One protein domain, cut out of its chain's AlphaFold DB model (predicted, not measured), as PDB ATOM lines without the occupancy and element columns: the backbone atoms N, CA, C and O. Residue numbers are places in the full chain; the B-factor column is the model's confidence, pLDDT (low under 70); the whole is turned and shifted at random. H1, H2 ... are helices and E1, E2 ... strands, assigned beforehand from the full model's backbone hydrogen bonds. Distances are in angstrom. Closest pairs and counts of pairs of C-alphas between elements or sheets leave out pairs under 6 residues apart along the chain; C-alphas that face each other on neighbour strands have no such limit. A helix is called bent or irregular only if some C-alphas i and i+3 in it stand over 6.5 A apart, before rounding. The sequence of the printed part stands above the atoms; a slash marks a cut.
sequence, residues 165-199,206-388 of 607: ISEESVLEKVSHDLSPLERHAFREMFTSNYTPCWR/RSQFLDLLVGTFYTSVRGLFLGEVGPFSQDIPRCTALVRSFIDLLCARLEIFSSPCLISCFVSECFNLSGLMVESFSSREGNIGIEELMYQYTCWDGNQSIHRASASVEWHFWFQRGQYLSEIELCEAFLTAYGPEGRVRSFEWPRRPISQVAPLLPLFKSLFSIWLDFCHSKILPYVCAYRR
ATOM      1  N   ILE A 165     132.039 308.273 159.703       67.81
ATOM      2  CA  ILE A 165     131.637 307.161 158.842       67.81
ATOM      3  C   ILE A 165     130.587 306.343 159.584       67.81
ATOM      4  O   ILE A 165     130.796 305.932 160.726       67.81
ATOM      5  N   SER A 166     129.437 306.118 158.945       71.94
ATOM      6  CA  SER A 166     128.433 305.212 159.495       71.94
ATOM      7  C   SER A 166     128.945 303.775 159.448       71.94
ATOM      8  O   SER A 166     129.538 303.350 158.455       71.94
ATOM      9  N   GLU A 167     128.665 303.008 160.502       75.88
ATOM     10  CA  GLU A 167     128.910 301.562 160.551       75.88
ATOM     11  C   GLU A 167     128.386 300.861 159.288       75.88
ATOM     12  O   GLU A 167     129.075 300.036 158.697       75.88
ATOM     13  N   GLU A 168     127.195 301.241 158.824       76.56
ATOM     14  CA  GLU A 168     126.593 300.684 157.613       76.56
ATOM     15  C   GLU A 168     127.437 300.949 156.360       76.56
ATOM     16  O   GLU A 168     127.671 300.023 155.588       76.56
ATOM     17  N   SER A 169     127.974 302.165 156.200       77.75
ATOM     18  CA  SER A 169     128.835 302.504 155.061       77.75
ATOM     19  C   SER A 169     130.157 301.736 155.087       77.75
ATOM     20  O   SER A 169     130.658 301.341 154.034       77.75
ATOM     21  N   VAL A 170     130.719 301.503 156.278       81.94
ATOM     22  CA  VAL A 170     131.917 300.666 156.444       81.94
ATOM     23  C   VAL A 170     131.603 299.239 156.036       81.94
ATOM     24  O   VAL A 170     132.301 298.675 155.198       81.94
ATOM     25  N   LEU A 171     130.551 298.657 156.613       85.38
ATOM     26  CA  LEU A 171     130.168 297.278 156.346       85.38
ATOM     27  C   LEU A 171     129.895 297.082 154.858       85.38
ATOM     28  O   LEU A 171     130.413 296.132 154.283       85.38
ATOM     29  N   GLU A 172     129.160 297.983 154.213       85.31
ATOM     30  CA  GLU A 172     128.876 297.909 152.781       85.31
ATOM     31  C   GLU A 172     130.159 297.946 151.940       85.31
ATOM     32  O   GLU A 172     130.393 297.038 151.145       85.31
ATOM     33  N   LYS A 173     131.034 298.936 152.157       84.69
ATOM     34  CA  LYS A 173     132.251 299.110 151.348       84.69
ATOM     35  C   LYS A 173     133.293 298.025 151.584       84.69
ATOM     36  O   LYS A 173     133.930 297.569 150.641       84.69
ATOM     37  N   VAL A 174     133.473 297.590 152.825       87.88
ATOM     38  CA  VAL A 174     134.501 296.603 153.180       87.88
ATOM     39  C   VAL A 174     134.054 295.180 152.829       87.88
ATOM     40  O   VAL A 174     134.888 294.356 152.466       87.88
ATOM     41  N   SER A 175     132.749 294.886 152.887       88.25
ATOM     42  CA  SER A 175     132.212 293.535 152.652       88.25
ATOM     43  C   SER A 175     131.618 293.294 151.259       88.25
ATOM     44  O   SER A 175     130.992 292.248 151.038       88.25
ATOM     45  N   HIS A 176     131.773 294.239 150.325       83.56
ATOM     46  CA  HIS A 176     131.126 294.168 149.010       83.56
ATOM     47  C   HIS A 176     131.524 292.913 148.216       83.56
ATOM     48  O   HIS A 176     130.639 292.232 147.698       83.56
ATOM     49  N   ASP A 177     132.806 292.543 148.243       84.38
ATOM     50  CA  ASP A 177     133.358 291.380 147.530       84.38
ATOM     51  C   ASP A 177     133.324 290.066 148.331       84.38
ATOM     52  O   ASP A 177     133.758 289.020 147.847       84.38
ATOM     53  N   LEU A 178     132.812 290.091 149.565       89.12
ATOM     54  CA  LEU A 178     132.728 288.899 150.409       89.12
ATOM     55  C   LEU A 178     131.526 288.027 150.037       89.12
ATOM     56  O   LEU A 178     130.441 288.526 149.719       89.12
ATOM     57  N   SER A 179     131.679 286.711 150.187       91.56
ATOM     58  CA  SER A 179     130.551 285.780 150.135       91.56
ATOM     59  C   SER A 179     129.529 286.077 151.250       91.56
ATOM     60  O   SER A 179     129.873 286.681 152.272       91.56
ATOM     61  N   PRO A 180     128.265 285.630 151.122       91.69
ATOM     62  CA  PRO A 180     127.244 285.873 152.146       91.69
ATOM     63  C   PRO A 180     127.644 285.399 153.553       91.69
ATOM     64  O   PRO A 180     127.356 286.085 154.534       91.69
ATOM     65  N   LEU A 181     128.343 284.262 153.649       90.31
ATOM     66  CA  LEU A 181     128.831 283.706 154.915       90.31
ATOM     67  C   LEU A 181     129.928 284.583 155.534       90.31
ATOM     68  O   LEU A 181     129.886 284.886 156.723       90.31
ATOM     69  N   GLU A 182     130.892 285.022 154.724       91.19
ATOM     70  CA  GLU A 182     131.978 285.913 155.151       91.19
ATOM     71  C   GLU A 182     131.449 287.276 155.588       91.19
ATOM     72  O   GLU A 182     131.834 287.789 156.638       91.19
ATOM     73  N   ARG A 183     130.515 287.843 154.820       90.75
ATOM     74  CA  ARG A 183     129.850 289.101 155.155       90.75
ATOM     75  C   ARG A 183     129.105 289.002 156.481       90.75
ATOM     76  O   ARG A 183     129.174 289.937 157.275       90.75
ATOM     77  N   HIS A 184     128.408 287.891 156.723       90.19
ATOM     78  CA  HIS A 184     127.703 287.664 157.981       90.19
ATOM     79  C   HIS A 184     128.676 287.572 159.160       90.19
ATOM     80  O   HIS A 184     128.521 288.328 160.115       90.19
ATOM     81  N   ALA A 185     129.721 286.745 159.044       89.50
ATOM     82  CA  ALA A 185     130.735 286.580 160.084       89.50
ATOM     83  C   ALA A 185     131.451 287.901 160.412       89.50
ATOM     84  O   ALA A 185     131.601 288.258 161.580       89.50
ATOM     85  N   PHE A 186     131.857 288.666 159.390       91.12
ATOM     86  CA  PHE A 186     132.491 289.967 159.596       91.12
ATOM     87  C   PHE A 186     131.540 290.978 160.229       91.12
ATOM     88  O   PHE A 186     131.926 291.640 161.190       91.12
ATOM     89  N   ARG A 187     130.297 291.081 159.742       90.00
ATOM     90  CA  ARG A 187     129.294 291.974 160.331       90.00
ATOM     91  C   ARG A 187     129.062 291.624 161.796       90.00
ATOM     92  O   ARG A 187     129.113 292.524 162.625       90.00
ATOM     93  N   GLU A 188     128.849 290.356 162.126       87.75
ATOM     94  CA  GLU A 188     128.633 289.917 163.506       87.75
ATOM     95  C   GLU A 188     129.809 290.307 164.406       87.75
ATOM     96  O   GLU A 188     129.596 291.010 165.391       87.75
ATOM     97  N   MET A 189     131.042 289.973 164.008       87.38
ATOM     98  CA  MET A 189     132.251 290.291 164.776       87.38
ATOM     99  C   MET A 189     132.481 291.805 164.924       87.38
ATOM    100  O   MET A 189     132.849 292.295 165.992       87.38
ATOM    101  N   PHE A 190     132.259 292.571 163.854       86.69
ATOM    102  CA  PHE A 190     132.410 294.025 163.869       86.69
ATOM    103  C   PHE A 190     131.396 294.681 164.810       86.69
ATOM    104  O   PHE A 190     131.756 295.505 165.651       86.69
ATOM    105  N   THR A 191     130.129 294.260 164.730       82.44
ATOM    106  CA  THR A 191     129.067 294.773 165.608       82.44
ATOM    107  C   THR A 191     129.287 294.324 167.056       82.44
ATOM    108  O   THR A 191     129.068 295.096 167.990       82.44
ATOM    109  N   SER A 192     129.759 293.091 167.275       78.12
ATOM    110  CA  SER A 192     129.991 292.547 168.615       78.12
ATOM    111  C   SER A 192     131.152 293.218 169.325       78.12
ATOM    112  O   SER A 192     131.045 293.388 170.528       78.12
ATOM    113  N   ASN A 193     132.209 293.627 168.613       74.19
ATOM    114  CA  ASN A 193     133.336 294.389 169.169       74.19
ATOM    115  C   ASN A 193     133.037 295.882 169.319       74.19
ATOM    116  O   ASN A 193     133.696 296.565 170.097       74.19
ATOM    117  N   TYR A 194     132.015 296.384 168.629       67.75
ATOM    118  CA  TYR A 194     131.475 297.719 168.870       67.75
ATOM    119  C   TYR A 194     130.648 297.790 170.170       67.75
ATOM    120  O   TYR A 194     130.649 298.804 170.864       67.75
ATOM    121  N   THR A 195     129.962 296.700 170.528       50.16
ATOM    122  CA  THR A 195     129.017 296.613 171.656       50.16
ATOM    123  C   THR A 195     129.613 296.508 173.087       50.16
ATOM    124  O   THR A 195     128.945 296.982 174.013       50.16
ATOM    125  N   PRO A 196     130.813 295.949 173.382       45.00
ATOM    126  CA  PRO A 196     131.207 295.626 174.758       45.00
ATOM    127  C   PRO A 196     131.694 296.848 175.545       45.00
ATOM    128  O   PRO A 196     131.648 296.834 176.775       45.00
ATOM    129  N   CYS A 197     132.101 297.917 174.857       44.59
ATOM    130  CA  CYS A 197     132.624 299.146 175.458       44.59
ATOM    131  C   CYS A 197     131.521 300.023 176.090       44.59
ATOM    132  O   CYS A 197     131.818 300.977 176.804       44.59
ATOM    133  N   TRP A 198     130.236 299.703 175.868       49.72
ATOM    134  CA  TRP A 198     129.107 300.590 176.184       49.72
ATOM    135  C   TRP A 198     128.020 299.890 177.008       49.72
ATOM    136  O   TRP A 198     126.841 299.865 176.646       49.72
ATOM    137  N   ARG A 199     128.393 299.334 178.168       39.66
ATOM    138  CA  ARG A 199     127.417 298.904 179.187       39.66
ATOM    139  C   ARG A 199     126.745 300.133 179.808       39.66
ATOM    140  O   ARG A 199     127.163 300.596 180.863       39.66
ATOM    141  N   ARG A 206     125.074 305.273 165.113       51.94
ATOM    142  CA  ARG A 206     126.160 304.292 164.851       51.94
ATOM    143  C   ARG A 206     127.268 304.841 163.942       51.94
ATOM    144  O   ARG A 206     127.764 304.152 163.054       51.94
ATOM    145  N   SER A 207     127.569 306.126 164.050       48.78
ATOM    146  CA  SER A 207     128.612 306.756 163.235       48.78
ATOM    147  C   SER A 207     129.850 307.017 164.085       48.78
ATOM    148  O   SER A 207     129.720 307.349 165.260       48.78
ATOM    149  N   GLN A 208     131.029 306.793 163.509       59.59
ATOM    150  CA  GLN A 208     132.302 306.722 164.225       59.59
ATOM    151  C   GLN A 208     133.338 307.640 163.572       59.59
ATOM    152  O   GLN A 208     133.304 307.853 162.356       59.59
ATOM    153  N   PHE A 209     134.281 308.144 164.373       67.12
ATOM    154  CA  PHE A 209     135.507 308.725 163.831       67.12
ATOM    155  C   PHE A 209     136.457 307.632 163.331       67.12
ATOM    156  O   PHE A 209     136.394 306.472 163.747       67.12
ATOM    157  N   LEU A 210     137.335 308.035 162.412       73.88
ATOM    158  CA  LEU A 210     138.307 307.180 161.732       73.88
ATOM    159  C   LEU A 210     139.176 306.360 162.706       73.88
ATOM    160  O   LEU A 210     139.450 305.195 162.449       73.88
ATOM    161  N   ASP A 211     139.579 306.952 163.825       74.69
ATOM    162  CA  ASP A 211     140.427 306.342 164.851       74.69
ATOM    163  C   ASP A 211     139.742 305.153 165.546       74.69
ATOM    164  O   ASP A 211     140.257 304.032 165.529       74.69
ATOM    165  N   LEU A 212     138.533 305.351 166.078       76.75
ATOM    166  CA  LEU A 212     137.750 304.270 166.674       76.75
ATOM    167  C   LEU A 212     137.454 303.177 165.649       76.75
ATOM    168  O   LEU A 212     137.583 301.993 165.953       76.75
ATOM    169  N   LEU A 213     137.108 303.585 164.428       82.56
ATOM    170  CA  LEU A 213     136.832 302.670 163.337       82.56
ATOM    171  C   LEU A 213     138.034 301.757 163.043       82.56
ATOM    172  O   LEU A 213     137.853 300.549 162.885       82.56
ATOM    173  N   VAL A 214     139.256 302.301 163.004       87.44
ATOM    174  CA  VAL A 214     140.485 301.507 162.833       87.44
ATOM    175  C   VAL A 214     140.662 300.516 163.982       87.44
ATOM    176  O   VAL A 214     140.882 299.331 163.720       87.44
ATOM    177  N   GLY A 215     140.512 300.956 165.234       84.25
ATOM    178  CA  GLY A 215     140.629 300.075 166.401       84.25
ATOM    179  C   GLY A 215     139.611 298.927 166.386       84.25
ATOM    180  O   GLY A 215     139.979 297.755 166.518       84.25
ATOM    181  N   THR A 216     138.330 299.234 166.156       83.69
ATOM    182  CA  THR A 216     137.250 298.236 166.079       83.69
ATOM    183  C   THR A 216     137.456 297.275 164.912       83.69
ATOM    184  O   THR A 216     137.291 296.063 165.079       83.69
ATOM    185  N   PHE A 217     137.858 297.778 163.743       90.94
ATOM    186  CA  PHE A 217     138.098 296.948 162.568       90.94
ATOM    187  C   PHE A 217     139.221 295.934 162.809       90.94
ATOM    188  O   PHE A 217     138.996 294.734 162.663       90.94
ATOM    189  N   TYR A 218     140.403 296.377 163.240       90.81
ATOM    190  CA  TYR A 218     141.541 295.475 163.433       90.81
ATOM    191  C   TYR A 218     141.350 294.509 164.607       90.81
ATOM    192  O   TYR A 218     141.751 293.346 164.506       90.81
ATOM    193  N   THR A 219     140.649 294.928 165.664       87.69
ATOM    194  CA  THR A 219     140.200 294.019 166.733       87.69
ATOM    195  C   THR A 219     139.266 292.937 166.183       87.69
ATOM    196  O   THR A 219     139.389 291.764 166.537       87.69
ATOM    197  N   SER A 220     138.384 293.295 165.247       90.62
ATOM    198  CA  SER A 220     137.460 292.352 164.606       90.62
ATOM    199  C   SER A 220     138.158 291.392 163.655       90.62
ATOM    200  O   SER A 220     137.885 290.198 163.708       90.62
ATOM    201  N   VAL A 221     139.108 291.862 162.842       92.06
ATOM    202  CA  VAL A 221     139.926 290.984 161.986       92.06
ATOM    203  C   VAL A 221     140.717 289.989 162.833       92.06
ATOM    204  O   VAL A 221     140.762 288.801 162.515       92.06
ATOM    205  N   ARG A 222     141.287 290.445 163.952       90.19
ATOM    206  CA  ARG A 222     141.952 289.564 164.914       90.19
ATOM    207  C   ARG A 222     140.991 288.522 165.494       90.19
ATOM    208  O   ARG A 222     141.352 287.349 165.545       90.19
ATOM    209  N   GLY A 223     139.794 288.930 165.916       88.06
ATOM    210  CA  GLY A 223     138.767 288.024 166.442       88.06
ATOM    211  C   GLY A 223     138.322 286.977 165.419       88.06
ATOM    212  O   GLY A 223     138.252 285.796 165.741       88.06
ATOM    213  N   LEU A 224     138.110 287.388 164.166       91.94
ATOM    214  CA  LEU A 224     137.788 286.493 163.052       91.94
ATOM    215  C   LEU A 224     138.882 285.451 162.797       91.94
ATOM    216  O   LEU A 224     138.574 284.286 162.562       91.94
ATOM    217  N   PHE A 225     140.149 285.864 162.856       93.31
ATOM    218  CA  PHE A 225     141.282 284.967 162.639       93.31
ATOM    219  C   PHE A 225     141.470 283.962 163.783       93.31
ATOM    220  O   PHE A 225     141.814 282.804 163.543       93.31
ATOM    221  N   LEU A 226     141.262 284.411 165.025       89.75
ATOM    222  CA  LEU A 226     141.377 283.589 166.233       89.75
ATOM    223  C   LEU A 226     140.160 282.685 166.480       89.75
ATOM    224  O   LEU A 226     140.254 281.786 167.310       89.75
ATOM    225  N   GLY A 227     139.036 282.924 165.802       86.81
ATOM    226  CA  GLY A 227     137.830 282.112 165.948       86.81
ATOM    227  C   GLY A 227     138.089 280.638 165.627       86.81
ATOM    228  O   GLY A 227     138.797 280.322 164.675       86.81
ATOM    229  N   GLU A 228     137.501 279.732 166.410       82.62
ATOM    230  CA  GLU A 228     137.690 278.281 166.248       82.62
ATOM    231  C   GLU A 228     137.074 277.745 164.949       82.62
ATOM    232  O   GLU A 228     137.572 276.786 164.361       82.62
ATOM    233  N   VAL A 229     135.988 278.374 164.487       78.69
ATOM    234  CA  VAL A 229     135.241 277.986 163.289       78.69
ATOM    235  C   VAL A 229     134.812 279.247 162.547       78.69
ATOM    236  O   VAL A 229     134.291 280.184 163.147       78.69
ATOM    237  N   GLY A 230     135.013 279.278 161.233       86.50
ATOM    238  CA  GLY A 230     134.558 280.380 160.391       86.50
ATOM    239  C   GLY A 230     135.389 280.527 159.121       86.50
ATOM    240  O   GLY A 230     136.479 279.966 159.027       86.50
ATOM    241  N   PRO A 231     134.904 281.302 158.138       88.88
ATOM    242  CA  PRO A 231     135.572 281.429 156.846       88.88
ATOM    243  C   PRO A 231     136.924 282.158 156.916       88.88
ATOM    244  O   PRO A 231     137.692 282.057 155.973       88.88
ATOM    245  N   PHE A 232     137.223 282.860 158.015       91.62
ATOM    246  CA  PHE A 232     138.471 283.608 158.229       91.62
ATOM    247  C   PHE A 232     139.440 282.939 159.218       91.62
ATOM    248  O   PHE A 232     140.536 283.456 159.438       91.62
ATOM    249  N   SER A 233     139.046 281.822 159.840       93.06
ATOM    250  CA  SER A 233     139.844 281.172 160.884       93.06
ATOM    251  C   SER A 233     141.196 280.733 160.326       93.06
ATOM    252  O   SER A 233     141.256 279.964 159.367       93.06
ATOM    253  N   GLN A 234     142.280 281.256 160.907       91.94
ATOM    254  CA  GLN A 234     143.664 281.005 160.485       91.94
ATOM    255  C   GLN A 234     143.977 281.298 158.993       91.94
ATOM    256  O   GLN A 234     145.047 280.928 158.506       91.94
ATOM    257  N   ASP A 235     143.102 282.003 158.261       92.31
ATOM    258  CA  ASP A 235     143.252 282.291 156.825       92.31
ATOM    259  C   ASP A 235     143.795 283.714 156.606       92.31
ATOM    260  O   ASP A 235     143.054 284.699 156.515       92.31
ATOM    261  N   ILE A 236     145.128 283.826 156.526       92.50
ATOM    262  CA  ILE A 236     145.811 285.107 156.292       92.50
ATOM    263  C   ILE A 236     145.364 285.753 154.966       92.50
ATOM    264  O   ILE A 236     144.971 286.918 155.017       92.50
ATOM    265  N   PRO A 237     145.371 285.064 153.800       93.44
ATOM    266  CA  PRO A 237     144.932 285.656 152.534       93.44
ATOM    267  C   PRO A 237     143.548 286.310 152.579       93.44
ATOM    268  O   PRO A 237     143.384 287.419 152.059       93.44
ATOM    269  N   ARG A 238     142.561 285.674 153.220       91.00
ATOM    270  CA  ARG A 238     141.214 286.255 153.345       91.00
ATOM    271  C   ARG A 238     141.186 287.469 154.262       91.00
ATOM    272  O   ARG A 238     140.577 288.477 153.904       91.00
ATOM    273  N   CYS A 239     141.876 287.424 155.403       92.50
ATOM    274  CA  CYS A 239     142.032 288.602 156.259       92.50
ATOM    275  C   CYS A 239     142.736 289.749 155.515       92.50
ATOM    276  O   CYS A 239     142.332 290.901 155.639       92.50
ATOM    277  N   THR A 240     143.745 289.448 154.695       91.38
ATOM    278  CA  THR A 240     144.446 290.433 153.860       91.38
ATOM    279  C   THR A 240     143.517 291.068 152.827       91.38
ATOM    280  O   THR A 240     143.561 292.284 152.656       91.38
ATOM    281  N   ALA A 241     142.658 290.292 152.161       89.75
ATOM    282  CA  ALA A 241     141.673 290.831 151.220       89.75
ATOM    283  C   ALA A 241     140.702 291.803 151.911       89.75
ATOM    284  O   ALA A 241     140.490 292.910 151.423       89.75
ATOM    285  N   LEU A 242     140.202 291.429 153.092       92.00
ATOM    286  CA  LEU A 242     139.340 292.279 153.913       92.00
ATOM    287  C   LEU A 242     140.037 293.590 154.321       92.00
ATOM    288  O   LEU A 242     139.442 294.666 154.251       92.00
ATOM    289  N   VAL A 243     141.311 293.511 154.720       93.00
ATOM    290  CA  VAL A 243     142.118 294.684 155.083       93.00
ATOM    291  C   VAL A 243     142.375 295.587 153.883       93.00
ATOM    292  O   VAL A 243     142.292 296.796 154.050       93.00
ATOM    293  N   ARG A 244     142.626 295.060 152.677       90.88
ATOM    294  CA  ARG A 244     142.812 295.900 151.475       90.88
ATOM    295  C   ARG A 244     141.606 296.801 151.226       90.88
ATOM    296  O   ARG A 244     141.784 298.010 151.143       90.88
ATOM    297  N   SER A 245     140.396 296.246 151.247       89.62
ATOM    298  CA  SER A 245     139.161 297.025 151.074       89.62
ATOM    299  C   SER A 245     138.986 298.102 152.151       89.62
ATOM    300  O   SER A 245     138.482 299.194 151.882       89.62
ATOM    301  N   PHE A 246     139.413 297.821 153.384       92.00
ATOM    302  CA  PHE A 246     139.394 298.804 154.466       92.00
ATOM    303  C   PHE A 246     140.474 299.882 154.314       92.00
ATOM    304  O   PHE A 246     140.205 301.058 154.551       92.00
ATOM    305  N   ILE A 247     141.682 299.511 153.890       90.19
ATOM    306  CA  ILE A 247     142.760 300.464 153.624       90.19
ATOM    307  C   ILE A 247     142.374 301.382 152.467       90.19
ATOM    308  O   ILE A 247     142.536 302.584 152.612       90.19
ATOM    309  N   ASP A 248     141.758 300.879 151.397       85.38
ATOM    310  CA  ASP A 248     141.262 301.716 150.298       85.38
ATOM    311  C   ASP A 248     140.250 302.764 150.790       85.38
ATOM    312  O   ASP A 248     140.308 303.936 150.399       85.38
ATOM    313  N   LEU A 249     139.363 302.378 151.718       85.81
ATOM    314  CA  LEU A 249     138.456 303.309 152.391       85.81
ATOM    315  C   LEU A 249     139.228 304.376 153.183       85.81
ATOM    316  O   LEU A 249     138.905 305.558 153.059       85.81
ATOM    317  N   LEU A 250     140.230 303.992 153.979       84.50
ATOM    318  CA  LEU A 250     141.055 304.936 154.745       84.50
ATOM    319  C   LEU A 250     141.854 305.870 153.827       84.50
ATOM    320  O   LEU A 250     141.868 307.083 154.043       84.50
ATOM    321  N   CYS A 251     142.475 305.333 152.778       82.94
ATOM    322  CA  CYS A 251     143.248 306.077 151.791       82.94
ATOM    323  C   CYS A 251     142.395 307.150 151.121       82.94
ATOM    324  O   CYS A 251     142.812 308.305 151.076       82.94
ATOM    325  N   ALA A 252     141.178 306.809 150.686       74.56
ATOM    326  CA  ALA A 252     140.246 307.766 150.089       74.56
ATOM    327  C   ALA A 252     139.865 308.911 151.049       74.56
ATOM    328  O   ALA A 252     139.562 310.019 150.610       74.56
ATOM    329  N   ARG A 253     139.882 308.673 152.368       71.94
ATOM    330  CA  ARG A 253     139.608 309.710 153.379       71.94
ATOM    331  C   ARG A 253     140.830 310.564 153.705       71.94
ATOM    332  O   ARG A 253     140.685 311.763 153.928       71.94
ATOM    333  N   LEU A 254     142.019 309.969 153.709       71.06
ATOM    334  CA  LEU A 254     143.275 310.644 154.045       71.06
ATOM    335  C   LEU A 254     143.949 311.318 152.844       71.06
ATOM    336  O   LEU A 254     144.846 312.139 153.038       71.06
ATOM    337  N   GLU A 255     143.524 311.013 151.614       63.72
ATOM    338  CA  GLU A 255     144.111 311.528 150.371       63.72
ATOM    339  C   GLU A 255     144.246 313.053 150.377       63.72
ATOM    340  O   GLU A 255     145.255 313.600 149.931       63.72
ATOM    341  N   ILE A 256     143.283 313.750 150.971       53.34
ATOM    342  CA  ILE A 256     143.308 315.205 151.089       53.34
ATOM    343  C   ILE A 256     144.545 315.752 151.825       53.34
ATOM    344  O   ILE A 256     145.086 316.790 151.432       53.34
ATOM    345  N   PHE A 257     145.031 315.048 152.850       50.72
ATOM    346  CA  PHE A 257     146.176 315.464 153.653       50.72
ATOM    347  C   PHE A 257     147.500 315.102 152.991       50.72
ATOM    348  O   PHE A 257     148.535 315.628 153.382       50.72
ATOM    349  N   SER A 258     147.478 314.273 151.942       48.69
ATOM    350  CA  SER A 258     148.679 313.950 151.166       48.69
ATOM    351  C   SER A 258     149.212 315.132 150.340       48.69
ATOM    352  O   SER A 258     150.272 315.039 149.722       48.69
ATOM    353  N   SER A 259     148.507 316.270 150.356       48.91
ATOM    354  CA  SER A 259     149.014 317.536 149.833       48.91
ATOM    355  C   SER A 259     150.261 317.985 150.615       48.91
ATOM    356  O   SER A 259     150.221 317.993 151.845       48.91
ATOM    357  N   PRO A 260     151.335 318.472 149.960       44.47
ATOM    358  CA  PRO A 260     152.571 318.880 150.644       44.47
ATOM    359  C   PRO A 260     152.385 319.923 151.756       44.47
ATOM    360  O   PRO A 260     153.189 319.995 152.671       44.47
ATOM    361  N   CYS A 261     151.328 320.739 151.687       43.62
ATOM    362  CA  CYS A 261     150.988 321.749 152.693       43.62
ATOM    363  C   CYS A 261     150.226 321.210 153.918       43.62
ATOM    364  O   CYS A 261     150.008 321.964 154.862       43.62
ATOM    365  N   LEU A 262     149.789 319.949 153.884       48.56
ATOM    366  CA  LEU A 262     149.042 319.265 154.944       48.56
ATOM    367  C   LEU A 262     149.770 318.000 155.421       48.56
ATOM    368  O   LEU A 262     149.211 317.210 156.180       48.56
ATOM    369  N   ILE A 263     151.028 317.821 155.004       57.72
ATOM    370  CA  ILE A 263     151.811 316.618 155.282       57.72
ATOM    371  C   ILE A 263     152.012 316.398 156.784       57.72
ATOM    372  O   ILE A 263     151.984 315.266 157.249       57.72
ATOM    373  N   SER A 264     152.125 317.465 157.576       59.69
ATOM    374  CA  SER A 264     152.200 317.373 159.037       59.69
ATOM    375  C   SER A 264     150.922 316.795 159.654       59.69
ATOM    376  O   SER A 264     150.999 315.981 160.574       59.69
ATOM    377  N   CYS A 265     149.752 317.151 159.116       59.31
ATOM    378  CA  CYS A 265     148.469 316.559 159.498       59.31
ATOM    379  C   CYS A 265     148.390 315.094 159.062       59.31
ATOM    380  O   CYS A 265     148.061 314.236 159.874       59.31
ATOM    381  N   PHE A 266     148.778 314.794 157.817       69.81
ATOM    382  CA  PHE A 266     148.820 313.424 157.308       69.81
ATOM    383  C   PHE A 266     149.686 312.517 158.182       69.81
ATOM    384  O   PHE A 266     149.231 311.459 158.603       69.81
ATOM    385  N   VAL A 267     150.914 312.935 158.493       73.69
ATOM    386  CA  VAL A 267     151.850 312.127 159.283       73.69
ATOM    387  C   VAL A 267     151.368 311.972 160.725       73.69
ATOM    388  O   VAL A 267     151.510 310.891 161.292       73.69
ATOM    389  N   SER A 268     150.743 313.001 161.304       75.62
ATOM    390  CA  SER A 268     150.135 312.906 162.640       75.62
ATOM    391  C   SER A 268     149.031 311.846 162.694       75.62
ATOM    392  O   SER A 268     149.012 311.023 163.609       75.62
ATOM    393  N   GLU A 269     148.159 311.813 161.685       76.31
ATOM    394  CA  GLU A 269     147.152 310.757 161.548       76.31
ATOM    395  C   GLU A 269     147.798 309.397 161.289       76.31
ATOM    396  O   GLU A 269     147.391 308.397 161.875       76.31
ATOM    397  N   CYS A 270     148.864 309.345 160.484       86.31
ATOM    398  CA  CYS A 270     149.593 308.104 160.252       86.31
ATOM    399  C   CYS A 270     150.148 307.524 161.552       86.31
ATOM    400  O   CYS A 270     150.021 306.318 161.756       86.31
ATOM    401  N   PHE A 271     150.713 308.345 162.445       83.88
ATOM    402  CA  PHE A 271     151.130 307.900 163.777       83.88
ATOM    403  C   PHE A 271     149.949 307.308 164.550       83.88
ATOM    404  O   PHE A 271     150.013 306.144 164.939       83.88
ATOM    405  N   ASN A 272     148.855 308.060 164.712       80.88
ATOM    406  CA  ASN A 272     147.695 307.620 165.492       80.88
ATOM    407  C   ASN A 272     147.120 306.285 164.986       80.88
ATOM    408  O   ASN A 272     146.992 305.322 165.743       80.88
ATOM    409  N   LEU A 273     146.845 306.195 163.682       88.38
ATOM    410  CA  LEU A 273     146.274 304.996 163.074       88.38
ATOM    411  C   LEU A 273     147.241 303.812 163.133       88.38
ATOM    412  O   LEU A 273     146.823 302.710 163.476       88.38
ATOM    413  N   SER A 274     148.534 304.030 162.869       91.50
ATOM    414  CA  SER A 274     149.545 302.968 162.977       91.50
ATOM    415  C   SER A 274     149.631 302.425 164.400       91.50
ATOM    416  O   SER A 274     149.698 301.212 164.591       91.50
ATOM    417  N   GLY A 275     149.569 303.301 165.405       88.00
ATOM    418  CA  GLY A 275     149.527 302.906 166.807       88.00
ATOM    419  C   GLY A 275     148.334 302.011 167.135       88.00
ATOM    420  O   GLY A 275     148.510 300.957 167.747       88.00
ATOM    421  N   LEU A 276     147.134 302.388 166.684       86.62
ATOM    422  CA  LEU A 276     145.897 301.630 166.921       86.62
ATOM    423  C   LEU A 276     145.931 300.248 166.257       86.62
ATOM    424  O   LEU A 276     145.510 299.250 166.853       86.62
ATOM    425  N   MET A 277     146.485 300.173 165.044       91.19
ATOM    426  CA  MET A 277     146.703 298.904 164.348       91.19
ATOM    427  C   MET A 277     147.665 298.008 165.127       91.19
ATOM    428  O   MET A 277     147.367 296.837 165.334       91.19
ATOM    429  N   VAL A 278     148.797 298.544 165.594       89.44
ATOM    430  CA  VAL A 278     149.779 297.782 166.383       89.44
ATOM    431  C   VAL A 278     149.154 297.280 167.684       89.44
ATOM    432  O   VAL A 278     149.310 296.111 168.039       89.44
ATOM    433  N   GLU A 279     148.424 298.131 168.397       85.25
ATOM    434  CA  GLU A 279     147.841 297.777 169.693       85.25
ATOM    435  C   GLU A 279     146.732 296.741 169.611       85.25
ATOM    436  O   GLU A 279     146.651 295.889 170.493       85.25
ATOM    437  N   SER A 280     145.970 296.721 168.517       85.88
ATOM    438  CA  SER A 280     144.966 295.680 168.263       85.88
ATOM    439  C   SER A 280     145.562 294.256 168.276       85.88
ATOM    440  O   SER A 280     144.853 293.291 168.578       85.88
ATOM    441  N   PHE A 281     146.867 294.115 167.999       86.38
ATOM    442  CA  PHE A 281     147.610 292.843 167.992       86.38
ATOM    443  C   PHE A 281     148.666 292.727 169.098       86.38
ATOM    444  O   PHE A 281     149.403 291.738 169.126       86.38
ATOM    445  N   SER A 282     148.765 293.711 169.993       83.12
ATOM    446  CA  SER A 282     149.806 293.737 171.021       83.12
ATOM    447  C   SER A 282     149.301 293.262 172.382       83.12
ATOM    448  O   SER A 282     148.126 293.397 172.715       83.12
ATOM    449  N   SER A 283     150.225 292.758 173.197       72.62
ATOM    450  CA  SER A 283     150.042 292.532 174.633       72.62
ATOM    451  C   SER A 283     151.078 293.330 175.430       72.62
ATOM    452  O   SER A 283     152.121 293.727 174.893       72.62
ATOM    453  N   ARG A 284     150.804 293.593 176.716       65.81
ATOM    454  CA  ARG A 284     151.817 294.137 177.636       65.81
ATOM    455  C   ARG A 284     152.831 293.056 177.997       65.81
ATOM    456  O   ARG A 284     152.472 291.888 178.152       65.81
ATOM    457  N   GLU A 285     154.093 293.444 178.157       56.50
ATOM    458  CA  GLU A 285     155.125 292.537 178.667       56.50
ATOM    459  C   GLU A 285     154.703 291.985 180.041       56.50
ATOM    460  O   GLU A 285     154.424 292.743 180.968       56.50
ATOM    461  N   GLY A 286     154.611 290.655 180.160       52.44
ATOM    462  CA  GLY A 286     154.280 289.967 181.414       52.44
ATOM    463  C   GLY A 286     152.791 289.734 181.698       52.44
ATOM    464  O   GLY A 286     152.489 289.007 182.640       52.44
ATOM    465  N   ASN A 287     151.868 290.263 180.883       49.31
ATOM    466  CA  ASN A 287     150.425 290.024 181.016       49.31
ATOM    467  C   ASN A 287     149.857 289.425 179.717       49.31
ATOM    468  O   ASN A 287     149.871 290.058 178.665       49.31
ATOM    469  N   ILE A 288     149.341 288.193 179.797       50.44
ATOM    470  CA  ILE A 288     148.668 287.501 178.674       50.44
ATOM    471  C   ILE A 288     147.250 288.074 178.455       50.44
ATOM    472  O   ILE A 288     146.660 287.919 177.386       50.44
ATOM    473  N   GLY A 289     146.710 288.778 179.457       49.22
ATOM    474  CA  GLY A 289     145.469 289.535 179.339       49.22
ATOM    475  C   GLY A 289     145.646 290.783 178.474       49.22
ATOM    476  O   GLY A 289     146.610 291.532 178.631       49.22
ATOM    477  N   ILE A 290     144.691 291.010 177.574       47.78
ATOM    478  CA  ILE A 290     144.548 292.254 176.813       47.78
ATOM    479  C   ILE A 290     144.090 293.331 177.807       47.78
ATOM    480  O   ILE A 290     142.903 293.618 177.921       47.78
ATOM    481  N   GLU A 291     145.001 293.894 178.599       46.75
ATOM    482  CA  GLU A 291     144.733 295.213 179.170       46.75
ATOM    483  C   GLU A 291     144.682 296.189 177.995       46.75
ATOM    484  O   GLU A 291     145.623 296.231 177.200       46.75
ATOM    485  N   GLU A 292     143.559 296.894 177.837       56.66
ATOM    486  CA  GLU A 292     143.291 297.795 176.714       56.66
ATOM    487  C   GLU A 292     144.403 298.847 176.599       56.66
ATOM    488  O   GLU A 292     144.424 299.861 177.290       56.66
ATOM    489  N   LEU A 293     145.369 298.574 175.716       61.75
ATOM    490  CA  LEU A 293     146.440 299.500 175.349       61.75
ATOM    491  C   LEU A 293     145.887 300.724 174.604       61.75
ATOM    492  O   LEU A 293     146.547 301.755 174.557       61.75
ATOM    493  N   MET A 294     144.662 300.623 174.087       69.06
ATOM    494  CA  MET A 294     143.953 301.718 173.444       69.06
ATOM    495  C   MET A 294     143.195 302.534 174.491       69.06
ATOM    496  O   MET A 294     142.272 302.038 175.135       69.06
ATOM    497  N   TYR A 295     143.537 303.810 174.616       60.81
ATOM    498  CA  TYR A 295     142.743 304.763 175.377       60.81
ATOM    499  C   TYR A 295     141.482 305.100 174.593       60.81
ATOM    500  O   TYR A 295     141.554 305.715 173.531       60.81
ATOM    501  N   GLN A 296     140.326 304.718 175.123       65.38
ATOM    502  CA  GLN A 296     139.041 305.108 174.561       65.38
ATOM    503  C   GLN A 296     138.449 306.266 175.351       65.38
ATOM    504  O   GLN A 296     138.466 306.271 176.582       65.38
ATOM    505  N   TYR A 297     137.891 307.245 174.648       58.84
ATOM    506  CA  TYR A 297     137.172 308.341 175.283       58.84
ATOM    507  C   TYR A 297     135.896 308.671 174.520       58.84
ATOM    508  O   TYR A 297     135.785 308.454 173.314       58.84
ATOM    509  N   THR A 298     134.895 309.157 175.253       56.50
ATOM    510  CA  THR A 298     133.633 309.629 174.676       56.50
ATOM    511  C   THR A 298     133.386 311.057 175.085       56.50
ATOM    512  O   THR A 298     133.212 311.334 176.272       56.50
ATOM    513  N   CYS A 299     133.338 311.946 174.102       52.59
ATOM    514  CA  CYS A 299     132.780 313.277 174.272       52.59
ATOM    515  C   CYS A 299     131.286 313.245 173.935       52.59
ATOM    516  O   CYS A 299     130.835 312.489 173.076       52.59
ATOM    517  N   TRP A 300     130.497 314.019 174.671       47.66
ATOM    518  CA  TRP A 300     129.050 314.107 174.494       47.66
ATOM    519  C   TRP A 300     128.707 315.536 174.085       47.66
ATOM    520  O   TRP A 300     128.999 316.462 174.835       47.66
ATOM    521  N   ASP A 301     128.060 315.694 172.931       44.94
ATOM    522  CA  ASP A 301     127.519 316.962 172.439       44.94
ATOM    523  C   ASP A 301     126.000 316.812 172.233       44.94
ATOM    524  O   ASP A 301     125.520 316.166 171.296       44.94
ATOM    525  N   GLY A 302     125.212 317.333 173.176       51.28
ATOM    526  CA  GLY A 302     123.759 317.145 173.198       51.28
ATOM    527  C   GLY A 302     123.344 315.666 173.279       51.28
ATOM    528  O   GLY A 302     123.708 314.959 174.217       51.28
ATOM    529  N   ASN A 303     122.558 315.199 172.300       47.81
ATOM    530  CA  ASN A 303     122.134 313.791 172.176       47.81
ATOM    531  C   ASN A 303     123.106 312.937 171.339       47.81
ATOM    532  O   ASN A 303     122.811 311.777 171.045       47.81
ATOM    533  N   GLN A 304     124.229 313.506 170.908       47.44
ATOM    534  CA  GLN A 304     125.214 312.835 170.073       47.44
ATOM    535  C   GLN A 304     126.466 312.546 170.898       47.44
ATOM    536  O   GLN A 304     126.960 313.390 171.641       47.44
ATOM    537  N   SER A 305     126.962 311.320 170.789       51.75
ATOM    538  CA  SER A 305     128.222 310.908 171.391       51.75
ATOM    539  C   SER A 305     129.279 310.780 170.311       51.75
ATOM    540  O   SER A 305     129.039 310.257 169.223       51.75
ATOM    541  N   ILE A 306     130.466 311.263 170.630       56.34
ATOM    542  CA  ILE A 306     131.658 311.179 169.813       56.34
ATOM    543  C   ILE A 306     132.599 310.221 170.518       56.34
ATOM    544  O   ILE A 306     133.077 310.498 171.614       56.34
ATOM    545  N   HIS A 307     132.852 309.090 169.878       60.53
ATOM    546  CA  HIS A 307     133.682 308.028 170.424       60.53
ATOM    547  C   HIS A 307     135.022 307.997 169.704       60.53
ATOM    548  O   HIS A 307     135.070 308.112 168.476       60.53
ATOM    549  N   ARG A 308     136.095 307.839 170.474       62.03
ATOM    550  CA  ARG A 308     137.465 307.905 169.980       62.03
ATOM    551  C   ARG A 308     138.375 306.899 170.622       62.03
ATOM    552  O   ARG A 308     138.109 306.437 171.732       62.03
ATOM    553  N   ALA A 309     139.453 306.610 169.912       67.88
ATOM    554  CA  ALA A 309     140.490 305.706 170.353       67.88
ATOM    555  C   ALA A 309     141.858 306.319 170.063       67.88
ATOM    556  O   ALA A 309     142.112 306.862 168.992       67.88
ATOM    557  N   SER A 310     142.767 306.206 171.015       67.56
ATOM    558  CA  SER A 310     144.153 306.598 170.821       67.56
ATOM    559  C   SER A 310     145.076 305.537 171.363       67.56
ATOM    560  O   SER A 310     144.824 304.953 172.416       67.56
ATOM    561  N   ALA A 311     146.159 305.303 170.636       72.50
ATOM    562  CA  ALA A 311     147.134 304.326 171.060       72.50
ATOM    563  C   ALA A 311     147.967 304.840 172.243       72.50
ATOM    564  O   ALA A 311     148.274 306.029 172.325       72.50
ATOM    565  N   SER A 312     148.324 303.961 173.177       68.75
ATOM    566  CA  SER A 312     148.992 304.312 174.435       68.75
ATOM    567  C   SER A 312     150.287 305.102 174.276       68.75
ATOM    568  O   SER A 312     150.564 306.000 175.070       68.75
ATOM    569  N   VAL A 313     151.090 304.776 173.264       69.62
ATOM    570  CA  VAL A 313     152.352 305.470 172.976       69.62
ATOM    571  C   VAL A 313     152.063 306.767 172.222       69.62
ATOM    572  O   VAL A 313     152.584 307.826 172.572       69.62
ATOM    573  N   GLU A 314     151.194 306.696 171.221       74.25
ATOM    574  CA  GLU A 314     150.907 307.776 170.289       74.25
ATOM    575  C   GLU A 314     150.104 308.911 170.936       74.25
ATOM    576  O   GLU A 314     150.258 310.074 170.570       74.25
ATOM    577  N   TRP A 315     149.317 308.612 171.966       64.31
ATOM    578  CA  TRP A 315     148.652 309.618 172.791       64.31
ATOM    579  C   TRP A 315     149.643 310.674 173.297       64.31
ATOM    580  O   TRP A 315     149.331 311.861 173.351       64.31
ATOM    581  N   HIS A 316     150.890 310.286 173.584       60.97
ATOM    582  CA  HIS A 316     151.917 311.218 174.041       60.97
ATOM    583  C   HIS A 316     152.418 312.194 172.966       60.97
ATOM    584  O   HIS A 316     152.914 313.257 173.349       60.97
ATOM    585  N   PHE A 317     152.222 311.925 171.663       60.97
ATOM    586  CA  PHE A 317     152.468 312.925 170.608       60.97
ATOM    587  C   PHE A 317     151.627 314.188 170.841       60.97
ATOM    588  O   PHE A 317     152.056 315.293 170.513       60.97
ATOM    589  N   TRP A 318     150.438 314.054 171.441       50.88
ATOM    590  CA  TRP A 318     149.527 315.178 171.665       50.88
ATOM    591  C   TRP A 318     149.928 316.039 172.869       50.88
ATOM    592  O   TRP A 318     149.683 317.248 172.857       50.88
ATOM    593  N   PHE A 319     150.585 315.443 173.873       40.34
ATOM    594  CA  PHE A 319     150.973 316.100 175.132       40.34
ATOM    595  C   PHE A 319     152.419 316.615 175.149       40.34
ATOM    596  O   PHE A 319     152.714 317.556 175.880       40.34
ATOM    597  N   GLN A 320     153.328 316.059 174.339       44.75
ATOM    598  CA  GLN A 320     154.739 316.483 174.284       44.75
ATOM    599  C   GLN A 320     155.021 317.632 173.293       44.75
ATOM    600  O   GLN A 320     156.169 317.875 172.921       44.75
ATOM    601  N   ARG A 321     153.995 318.409 172.917       43.12
ATOM    602  CA  ARG A 321     154.039 319.534 171.955       43.12
ATOM    603  C   ARG A 321     155.016 320.686 172.271       43.12
ATOM    604  O   ARG A 321     155.060 321.657 171.527       43.12
ATOM    605  N   GLY A 322     155.816 320.582 173.333       35.59
ATOM    606  CA  GLY A 322     156.933 321.485 173.627       35.59
ATOM    607  C   GLY A 322     158.218 321.205 172.831       35.59
ATOM    608  O   GLY A 322     159.133 322.025 172.875       35.59
ATOM    609  N   GLN A 323     158.305 320.088 172.097       42.25
ATOM    610  CA  GLN A 323     159.410 319.784 171.179       42.25
ATOM    611  C   GLN A 323     158.901 319.819 169.733       42.25
ATOM    612  O   GLN A 323     158.314 318.863 169.233       42.25
ATOM    613  N   TYR A 324     159.068 320.965 169.077       54.16
ATOM    614  CA  TYR A 324     158.594 321.189 167.713       54.16
ATOM    615  C   TYR A 324     159.493 320.477 166.698       54.16
ATOM    616  O   TYR A 324     160.479 321.059 166.252       54.16
ATOM    617  N   LEU A 325     159.140 319.248 166.310       58.25
ATOM    618  CA  LEU A 325     159.674 318.682 165.073       58.25
ATOM    619  C   LEU A 325     159.147 319.499 163.889       58.25
ATOM    620  O   LEU A 325     157.953 319.795 163.788       58.25
ATOM    621  N   SER A 326     160.042 319.870 162.983       61.50
ATOM    622  CA  SER A 326     159.685 320.338 161.650       61.50
ATOM    623  C   SER A 326     158.939 319.246 160.875       61.50
ATOM    624  O   SER A 326     159.004 318.064 161.202       61.50
ATOM    625  N   GLU A 327     158.227 319.626 159.812       60.94
ATOM    626  CA  GLU A 327     157.454 318.672 158.999       60.94
ATOM    627  C   GLU A 327     158.325 317.539 158.444       60.94
ATOM    628  O   GLU A 327     157.886 316.393 158.379       60.94
ATOM    629  N   ILE A 328     159.573 317.857 158.080       66.94
ATOM    630  CA  ILE A 328     160.548 316.869 157.624       66.94
ATOM    631  C   ILE A 328     160.996 315.949 158.761       66.94
ATOM    632  O   ILE A 328     161.005 314.737 158.579       66.94
ATOM    633  N   GLU A 329     161.298 316.491 159.942       74.06
ATOM    634  CA  GLU A 329     161.686 315.686 161.106       74.06
ATOM    635  C   GLU A 329     160.541 314.769 161.548       74.06
ATOM    636  O   GLU A 329     160.788 313.637 161.942       74.06
ATOM    637  N   LEU A 330     159.285 315.208 161.418       73.25
ATOM    638  CA  LEU A 330     158.109 314.383 161.696       73.25
ATOM    639  C   LEU A 330     157.964 313.234 160.682       73.25
ATOM    640  O   LEU A 330     157.671 312.102 161.068       73.25
ATOM    641  N   CYS A 331     158.198 313.509 159.396       72.06
ATOM    642  CA  CYS A 331     158.227 312.486 158.348       72.06
ATOM    643  C   CYS A 331     159.336 311.454 158.601       72.06
ATOM    644  O   CYS A 331     159.099 310.252 158.530       72.06
ATOM    645  N   GLU A 332     160.544 311.920 158.912       81.62
ATOM    646  CA  GLU A 332     161.695 311.065 159.207       81.62
ATOM    647  C   GLU A 332     161.471 310.242 160.475       81.62
ATOM    648  O   GLU A 332     161.716 309.036 160.470       81.62
ATOM    649  N   ALA A 333     160.914 310.861 161.518       84.00
ATOM    650  CA  ALA A 333     160.503 310.180 162.735       84.00
ATOM    651  C   ALA A 333     159.549 309.027 162.409       84.00
ATOM    652  O   ALA A 333     159.799 307.908 162.849       84.00
ATOM    653  N   PHE A 334     158.522 309.251 161.581       87.62
ATOM    654  CA  PHE A 334     157.583 308.196 161.187       87.62
ATOM    655  C   PHE A 334     158.284 307.026 160.486       87.62
ATOM    656  O   PHE A 334     158.083 305.874 160.870       87.62
ATOM    657  N   LEU A 335     159.155 307.318 159.510       86.50
ATOM    658  CA  LEU A 335     159.910 306.298 158.767       86.50
ATOM    659  C   LEU A 335     160.862 305.487 159.661       86.50
ATOM    660  O   LEU A 335     161.186 304.349 159.336       86.50
ATOM    661  N   THR A 336     161.319 306.057 160.778       87.75
ATOM    662  CA  THR A 336     162.148 305.347 161.768       87.75
ATOM    663  C   THR A 336     161.339 304.642 162.858       87.75
ATOM    664  O   THR A 336     161.833 303.694 163.467       87.75
ATOM    665  N   ALA A 337     160.110 305.095 163.112       86.25
ATOM    666  CA  ALA A 337     159.260 304.615 164.196       86.25
ATOM    667  C   ALA A 337     158.611 303.266 163.891       86.25
ATOM    668  O   ALA A 337     158.416 302.462 164.806       86.25
ATOM    669  N   TYR A 338     158.270 303.017 162.624       89.75
ATOM    670  CA  TYR A 338     157.521 301.835 162.211       89.75
ATOM    671  C   TYR A 338     158.259 301.010 161.157       89.75
ATOM    672  O   TYR A 338     158.902 301.532 160.252       89.75
ATOM    673  N   GLY A 339     158.112 299.693 161.260       88.75
ATOM    674  CA  GLY A 339     158.500 298.723 160.240       88.75
ATOM    675  C   GLY A 339     157.454 297.611 160.125       88.75
ATOM    676  O   GLY A 339     156.448 297.644 160.836       88.75
ATOM    677  N   PRO A 340     157.673 296.581 159.287       87.19
ATOM    678  CA  PRO A 340     156.694 295.508 159.063       87.19
ATOM    679  C   PRO A 340     156.251 294.771 160.338       87.19
ATOM    680  O   PRO A 340     155.193 294.154 160.373       87.19
ATOM    681  N   GLU A 341     157.066 294.830 161.394       87.88
ATOM    682  CA  GLU A 341     156.815 294.228 162.710       87.88
ATOM    683  C   GLU A 341     156.056 295.139 163.686       87.88
ATOM    684  O   GLU A 341     155.771 294.732 164.809       87.88
ATOM    685  N   GLY A 342     155.700 296.354 163.265       88.12
ATOM    686  CA  GLY A 342     155.049 297.359 164.097       88.12
ATOM    687  C   GLY A 342     156.051 298.419 164.530       88.12
ATOM    688  O   GLY A 342     156.828 298.910 163.713       88.12
ATOM    689  N   ARG A 343     156.036 298.795 165.811       87.62
ATOM    690  CA  ARG A 343     156.948 299.819 166.343       87.62
ATOM    691  C   ARG A 343     158.376 299.286 166.467       87.62
ATOM    692  O   ARG A 343     158.607 298.218 167.037       87.62
ATOM    693  N   VAL A 344     159.348 300.065 166.005       87.06
ATOM    694  CA  VAL A 344     160.774 299.765 166.155       87.06
ATOM    695  C   VAL A 344     161.182 299.967 167.618       87.06
ATOM    696  O   VAL A 344     161.063 301.054 168.171       87.06
ATOM    697  N   ARG A 345     161.692 298.915 168.272       81.94
ATOM    698  CA  ARG A 345     162.016 298.915 169.718       81.94
ATOM    699  C   ARG A 345     163.091 299.915 170.147       81.94
ATOM    700  O   ARG A 345     163.142 300.270 171.325       81.94
ATOM    701  N   SER A 346     163.971 300.288 169.222       82.81
ATOM    702  CA  SER A 346     165.047 301.258 169.439       82.81
ATOM    703  C   SER A 346     164.603 302.705 169.225       82.81
ATOM    704  O   SER A 346     165.408 303.608 169.414       82.81
ATOM    705  N   PHE A 347     163.360 302.939 168.800       81.31
ATOM    706  CA  PHE A 347     162.827 304.281 168.638       81.31
ATOM    707  C   PHE A 347     162.337 304.821 169.990       81.31
ATOM    708  O   PHE A 347     161.562 304.163 170.685       81.31
ATOM    709  N   GLU A 348     162.821 306.000 170.386       71.56
ATOM    710  CA  GLU A 348     162.622 306.545 171.741       71.56
ATOM    711  C   GLU A 348     161.660 307.741 171.801       71.56
ATOM    712  O   GLU A 348     161.194 308.103 172.883       71.56
ATOM    713  N   TRP A 349     161.319 308.340 170.659       62.56
ATOM    714  CA  TRP A 349     160.470 309.530 170.585       62.56
ATOM    715  C   TRP A 349     159.022 309.163 170.243       62.56
ATOM    716  O   TRP A 349     158.817 308.300 169.406       62.56
ATOM    717  N   PRO A 350     157.976 309.776 170.819       58.53
ATOM    718  CA  PRO A 350     157.914 310.558 172.052       58.53
ATOM    719  C   PRO A 350     158.049 309.666 173.298       58.53
ATOM    720  O   PRO A 350     158.302 310.155 174.401       58.53
ATOM    721  N   ARG A 351     157.851 308.350 173.138       68.25
ATOM    722  CA  ARG A 351     158.105 307.327 174.152       68.25
ATOM    723  C   ARG A 351     158.545 306.028 173.498       68.25
ATOM    724  O   ARG A 351     158.042 305.651 172.442       68.25
ATOM    725  N   ARG A 352     159.410 305.300 174.203       73.50
ATOM    726  CA  ARG A 352     159.768 303.928 173.851       73.50
ATOM    727  C   ARG A 352     158.514 303.035 173.827       73.50
ATOM    728  O   ARG A 352     157.684 303.155 174.734       73.50
ATOM    729  N   PRO A 353     158.376 302.126 172.845       73.50
ATOM    730  CA  PRO A 353     157.277 301.168 172.808       73.50
ATOM    731  C   PRO A 353     157.194 300.343 174.099       73.50
ATOM    732  O   PRO A 353     158.199 299.794 174.545       73.50
ATOM    733  N   ILE A 354     155.992 300.243 174.674       71.88
ATOM    734  CA  ILE A 354     155.703 299.472 175.904       71.88
ATOM    735  C   ILE A 354     154.968 298.149 175.632       71.88
ATOM    736  O   ILE A 354     154.587 297.436 176.559       71.88
ATOM    737  N   SER A 355     154.699 297.851 174.362       72.81
ATOM    738  CA  SER A 355     153.887 296.719 173.929       72.81
ATOM    739  C   SER A 355     154.531 296.013 172.741       72.81
ATOM    740  O   SER A 355     155.257 296.628 171.955       72.81
ATOM    741  N   GLN A 356     154.292 294.704 172.631       74.75
ATOM    742  CA  GLN A 356     154.831 293.876 171.555       74.75
ATOM    743  C   GLN A 356     153.723 293.077 170.872       74.75
ATOM    744  O   GLN A 356     152.861 292.489 171.524       74.75
ATOM    745  N   VAL A 357     153.810 292.993 169.545       79.75
ATOM    746  CA  VAL A 357     153.017 292.080 168.719       79.75
ATOM    747  C   VAL A 357     153.577 290.657 168.855       79.75
ATOM    748  O   VAL A 357     154.521 290.279 168.162       79.75
ATOM    749  N   ALA A 358     153.028 289.855 169.767       66.31
ATOM    750  CA  ALA A 358     153.342 288.429 169.910       66.31
ATOM    751  C   ALA A 358     152.128 287.733 170.549       66.31
ATOM    752  O   ALA A 358     151.932 287.861 171.753       66.31
ATOM    753  N   PRO A 359     151.227 287.129 169.746       70.38
ATOM    754  CA  PRO A 359     151.486 285.865 169.038       70.38
ATOM    755  C   PRO A 359     151.073 285.845 167.549       70.38
ATOM    756  O   PRO A 359     151.278 284.851 166.861       70.38
ATOM    757  N   LEU A 360     150.509 286.934 167.024       83.81
ATOM    758  CA  LEU A 360     149.923 287.004 165.676       83.81
ATOM    759  C   LEU A 360     150.824 287.709 164.654       83.81
ATOM    760  O   LEU A 360     150.339 288.278 163.679       83.81
ATOM    761  N   LEU A 361     152.142 287.680 164.866       85.00
ATOM    762  CA  LEU A 361     153.099 288.424 164.048       85.00
ATOM    763  C   LEU A 361     153.007 288.122 162.534       85.00
ATOM    764  O   LEU A 361     153.062 289.078 161.763       85.00
ATOM    765  N   PRO A 362     152.833 286.866 162.065       88.25
ATOM    766  CA  PRO A 362     152.712 286.586 160.628       88.25
ATOM    767  C   PRO A 362     151.476 287.224 159.983       88.25
ATOM    768  O   PRO A 362     151.563 287.802 158.896       88.25
ATOM    769  N   LEU A 363     150.335 287.162 160.678       90.38
ATOM    770  CA  LEU A 363     149.112 287.843 160.265       90.38
ATOM    771  C   LEU A 363     149.350 289.354 160.266       90.38
ATOM    772  O   LEU A 363     149.207 289.989 159.229       90.38
ATOM    773  N   PHE A 364     149.796 289.911 161.392       91.81
ATOM    774  CA  PHE A 364     150.025 291.344 161.546       91.81
ATOM    775  C   PHE A 364     150.954 291.910 160.464       91.81
ATOM    776  O   PHE A 364     150.583 292.881 159.817       91.81
ATOM    777  N   LYS A 365     152.099 291.269 160.189       91.69
ATOM    778  CA  LYS A 365     153.024 291.662 159.108       91.69
ATOM    779  C   LYS A 365     152.315 291.785 157.758       91.69
ATOM    780  O   LYS A 365     152.531 292.748 157.023       91.69
ATOM    781  N   SER A 366     151.458 290.818 157.438       90.38
ATOM    782  CA  SER A 366     150.729 290.766 156.164       90.38
ATOM    783  C   SER A 366     149.661 291.858 156.054       90.38
ATOM    784  O   SER A 366     149.405 292.355 154.964       90.38
ATOM    785  N   LEU A 367     149.039 292.241 157.172       92.69
ATOM    786  CA  LEU A 367     148.012 293.286 157.197       92.69
ATOM    787  C   LEU A 367     148.633 294.691 157.264       92.69
ATOM    788  O   LEU A 367     148.254 295.579 156.505       92.69
ATOM    789  N   PHE A 368     149.615 294.881 158.146       94.00
ATOM    790  CA  PHE A 368     150.242 296.172 158.425       94.00
ATOM    791  C   PHE A 368     151.139 296.658 157.284       94.00
ATOM    792  O   PHE A 368     151.232 297.861 157.060       94.00
ATOM    793  N   SER A 369     151.754 295.749 156.521       90.00
ATOM    794  CA  SER A 369     152.536 296.115 155.329       90.00
ATOM    795  C   SER A 369     151.714 296.889 154.298       90.00
ATOM    796  O   SER A 369     152.209 297.878 153.778       90.00
ATOM    797  N   ILE A 370     150.442 296.534 154.080       88.69
ATOM    798  CA  ILE A 370     149.556 297.260 153.151       88.69
ATOM    799  C   ILE A 370     149.416 298.731 153.573       88.69
ATOM    800  O   ILE A 370     149.506 299.643 152.752       88.69
ATOM    801  N   TRP A 371     149.213 298.963 154.871       92.75
ATOM    802  CA  TRP A 371     149.122 300.305 155.435       92.75
ATOM    803  C   TRP A 371     150.457 301.058 155.368       92.75
ATOM    804  O   TRP A 371     150.498 302.221 154.965       92.75
ATOM    805  N   LEU A 372     151.558 300.397 155.731       89.88
ATOM    806  CA  LEU A 372     152.890 300.995 155.690       89.88
ATOM    807  C   LEU A 372     153.316 301.372 154.276       89.88
ATOM    808  O   LEU A 372     153.862 302.457 154.093       89.88
ATOM    809  N   ASP A 373     153.039 300.532 153.283       83.19
ATOM    810  CA  ASP A 373     153.342 300.812 151.881       83.19
ATOM    811  C   ASP A 373     152.608 302.074 151.412       83.19
ATOM    812  O   ASP A 373     153.208 302.944 150.772       83.19
ATOM    813  N   PHE A 374     151.340 302.239 151.806       84.81
ATOM    814  CA  PHE A 374     150.595 303.470 151.550       84.81
ATOM    815  C   PHE A 374     151.256 304.683 152.218       84.81
ATOM    816  O   PHE A 374     151.552 305.666 151.534       84.81
ATOM    817  N   CYS A 375     151.547 304.617 153.519       82.69
ATOM    818  CA  CYS A 375     152.201 305.706 154.248       82.69
ATOM    819  C   CYS A 375     153.557 306.074 153.625       82.69
ATOM    820  O   CYS A 375     153.823 307.247 153.351       82.69
ATOM    821  N   HIS A 376     154.395 305.083 153.319       80.81
ATOM    822  CA  HIS A 376     155.699 305.272 152.685       80.81
ATOM    823  C   HIS A 376     155.577 305.889 151.291       80.81
ATOM    824  O   HIS A 376     156.335 306.804 150.975       80.81
ATOM    825  N   SER A 377     154.592 305.475 150.486       72.44
ATOM    826  CA  SER A 377     154.354 306.049 149.153       72.44
ATOM    827  C   SER A 377     154.056 307.553 149.184       72.44
ATOM    828  O   SER A 377     154.267 308.241 148.186       72.44
ATOM    829  N   LYS A 378     153.581 308.078 150.323       69.56
ATOM    830  CA  LYS A 378     153.292 309.504 150.526       69.56
ATOM    831  C   LYS A 378     154.431 310.245 151.230       69.56
ATOM    832  O   LYS A 378     154.764 311.357 150.831       69.56
ATOM    833  N   ILE A 379     155.042 309.634 152.244       71.44
ATOM    834  CA  ILE A 379     156.056 310.271 153.103       71.44
ATOM    835  C   ILE A 379     157.445 310.245 152.456       71.44
ATOM    836  O   ILE A 379     158.145 311.258 152.457       71.44
ATOM    837  N   LEU A 380     157.853 309.118 151.869       66.75
ATOM    838  CA  LEU A 380     159.204 308.949 151.327       66.75
ATOM    839  C   LEU A 380     159.522 309.947 150.198       66.75
ATOM    840  O   LEU A 380     160.583 310.571 150.265       66.75
ATOM    841  N   PRO A 381     158.626 310.205 149.219       54.09
ATOM    842  CA  PRO A 381     158.884 311.220 148.196       54.09
ATOM    843  C   PRO A 381     159.089 312.623 148.778       54.09
ATOM    844  O   PRO A 381     159.922 313.374 148.273       54.09
ATOM    845  N   TYR A 382     158.370 312.969 149.853       53.44
ATOM    846  CA  TYR A 382     158.519 314.254 150.541       53.44
ATOM    847  C   TYR A 382     159.906 314.387 151.185       53.44
ATOM    848  O   TYR A 382     160.583 315.402 151.003       53.44
ATOM    849  N   VAL A 383     160.369 313.337 151.871       52.47
ATOM    850  CA  VAL A 383     161.698 313.292 152.504       52.47
ATOM    851  C   VAL A 383     162.818 313.355 151.462       52.47
ATOM    852  O   VAL A 383     163.744 314.159 151.598       52.47
ATOM    853  N   CYS A 384     162.722 312.563 150.390       49.97
ATOM    854  CA  CYS A 384     163.698 312.555 149.297       49.97
ATOM    855  C   CYS A 384     163.799 313.924 148.605       49.97
ATOM    856  O   CYS A 384     164.906 314.424 148.389       49.97
ATOM    857  N   ALA A 385     162.655 314.561 148.323       46.78
ATOM    858  CA  ALA A 385     162.608 315.893 147.727       46.78
ATOM    859  C   ALA A 385     163.251 316.954 148.635       46.78
ATOM    860  O   ALA A 385     164.025 317.786 148.159       46.78
ATOM    861  N   TYR A 386     162.984 316.904 149.946       50.34
ATOM    862  CA  TYR A 386     163.557 317.844 150.911       50.34
ATOM    863  C   TYR A 386     165.075 317.688 151.050       50.34
ATOM    864  O   TYR A 386     165.810 318.676 151.031       50.34
ATOM    865  N   ARG A 387     165.569 316.448 151.135       47.66
ATOM    866  CA  ARG A 387     167.005 316.157 151.275       47.66
ATOM    867  C   ARG A 387     167.805 316.392 149.993       47.66
ATOM    868  O   ARG A 387     169.020 316.212 150.009       47.66
ATOM    869  N   ARG A 388     167.148 316.745 148.876       38.06
ATOM    870  CA  ARG A 388     167.734 316.758 147.519       38.06
ATOM    871  C   ARG A 388     168.410 315.429 147.157       38.06
ATOM    872  O   ARG A 388     169.184 315.357 146.209       38.06
TER     873      ARG A 388
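Overview. This is residues 165 to 199 and 206 to 388 of the 607 residues of an uncharacterized protein of Candidatus Similichlamydia laticola (UniProt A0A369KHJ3). Picture five helices running roughly side by side as a bundle, with H3, H5 and H7 in a row and H4 and H8 packed on one side of that row. Over H3 and H5, on the other side of the row, runs a long two-stranded hairpin, E2 and E3, whose turn at residues 302 and 303 sticks out, while H1 and H2 pack at the H3 and H4 end. The printed part has 218 residues, with eight named helices and three named strands in the order H1 H2 E1 H3 H4 H5 E2 E3 H6 H7 H8; the sheet E2 - E3 is antiparallel and the class is mostly helix. It is compact, with a radius of gyration of the C-alphas of 17.3 A, and rounded, spanning 51 by 43 by 36 A.

Arrangement. Start at the hairpin of E2, residues 294 to 301, and E3, residues 304 to 311, antiparallel at 159 degrees; look for N 295 and O 310 at 2.8 A and N 304 and O 301 at 3.0 A, both within hydrogen-bond range. Next find H3, residues 210 to 226: the closest C-alphas of H3 and E3, those of Leu 212 and Ala 309, are 4.8 A apart. Then find H5, residues 263 to 280: the closest C-alphas of H5 and E3, those of Gly 275 and Ala 311, are 5.1 A apart. With its residues 272 to 280 alone H5 touches H3, closest at the C-alphas of Thr 219 and Ser 280, 5.3 A, at a shallow tilt of 30 degrees, the same way. H5 and H4, residues 236 to 258, are a hub, touching four helices each. H4 is irregular, C-alphas 253 and 256 being 7.0 A apart, and has a kink of 45 degrees near residue 252. H3 and H4 form a helical hairpin, closest at the C-alphas of Val 221 and Cys 239, 6.6 A. H8, residues 361 to 386, touches H4 at a shallow tilt of 26 degrees, the same way, with the C-alphas of Thr 240 and Leu 367 closest at 5.7 A. H7, residues 327 to 337, forms a helical hairpin with H8, the C-alphas of Cys 331 and Ile 379 being closest at 6.1 A. H2, residues 180 to 194, touches H3 at a steep tilt of 58 degrees, closest at the C-alphas of Phe 190 and Ser 220, 5.4 A. H1, residues 167 to 174, touches H4 at residues 242 to 249 of H4 alone, closest at the C-alphas of Val 174 and Ser 245, 5.1 A. H6, residues 315 to 319, is close to H5 but not clearly touching, and E1, residues 207 to 209, pairs with no named strand. Every O i to N i+4 pair is within hydrogen-bond range in H1, H2, H3, H5 and H7, against 16 of 19 in H4, 18 of 22 in H8 and 0 of 1 in H6, where 2 of 2 O i to N i+3 pairs are.

Along the chain. Find C-alpha 167 at (128.910, 301.562, 160.551), where H1 begins. H2 is 20.9 A long from first to last C-alpha, H3 24.2 A, H4 29.4 A and H5 25.6 A. E2 begins at C-alpha 294, (143.953, 301.718, 173.444), and is 22.4 A long; E3 is 23.5 A long. H8, the longest helix, runs 33.9 A to C-alpha 386 at (163.557, 317.844, 150.911).

Size, cuts and confidence. The C-alphas farthest apart are those of Arg 199 and Arg 388, 54.3 A. Residues 200 to 205 are cut out, and C-alphas 199 and 206 are 15.4 A apart. The links H5 to E2 and H7 to H8 are long, of 13 and 23 residues. The mean pLDDT of the printed part is 73.9; 80 residues are under 70, among them 284 to 310 and 380 to 388.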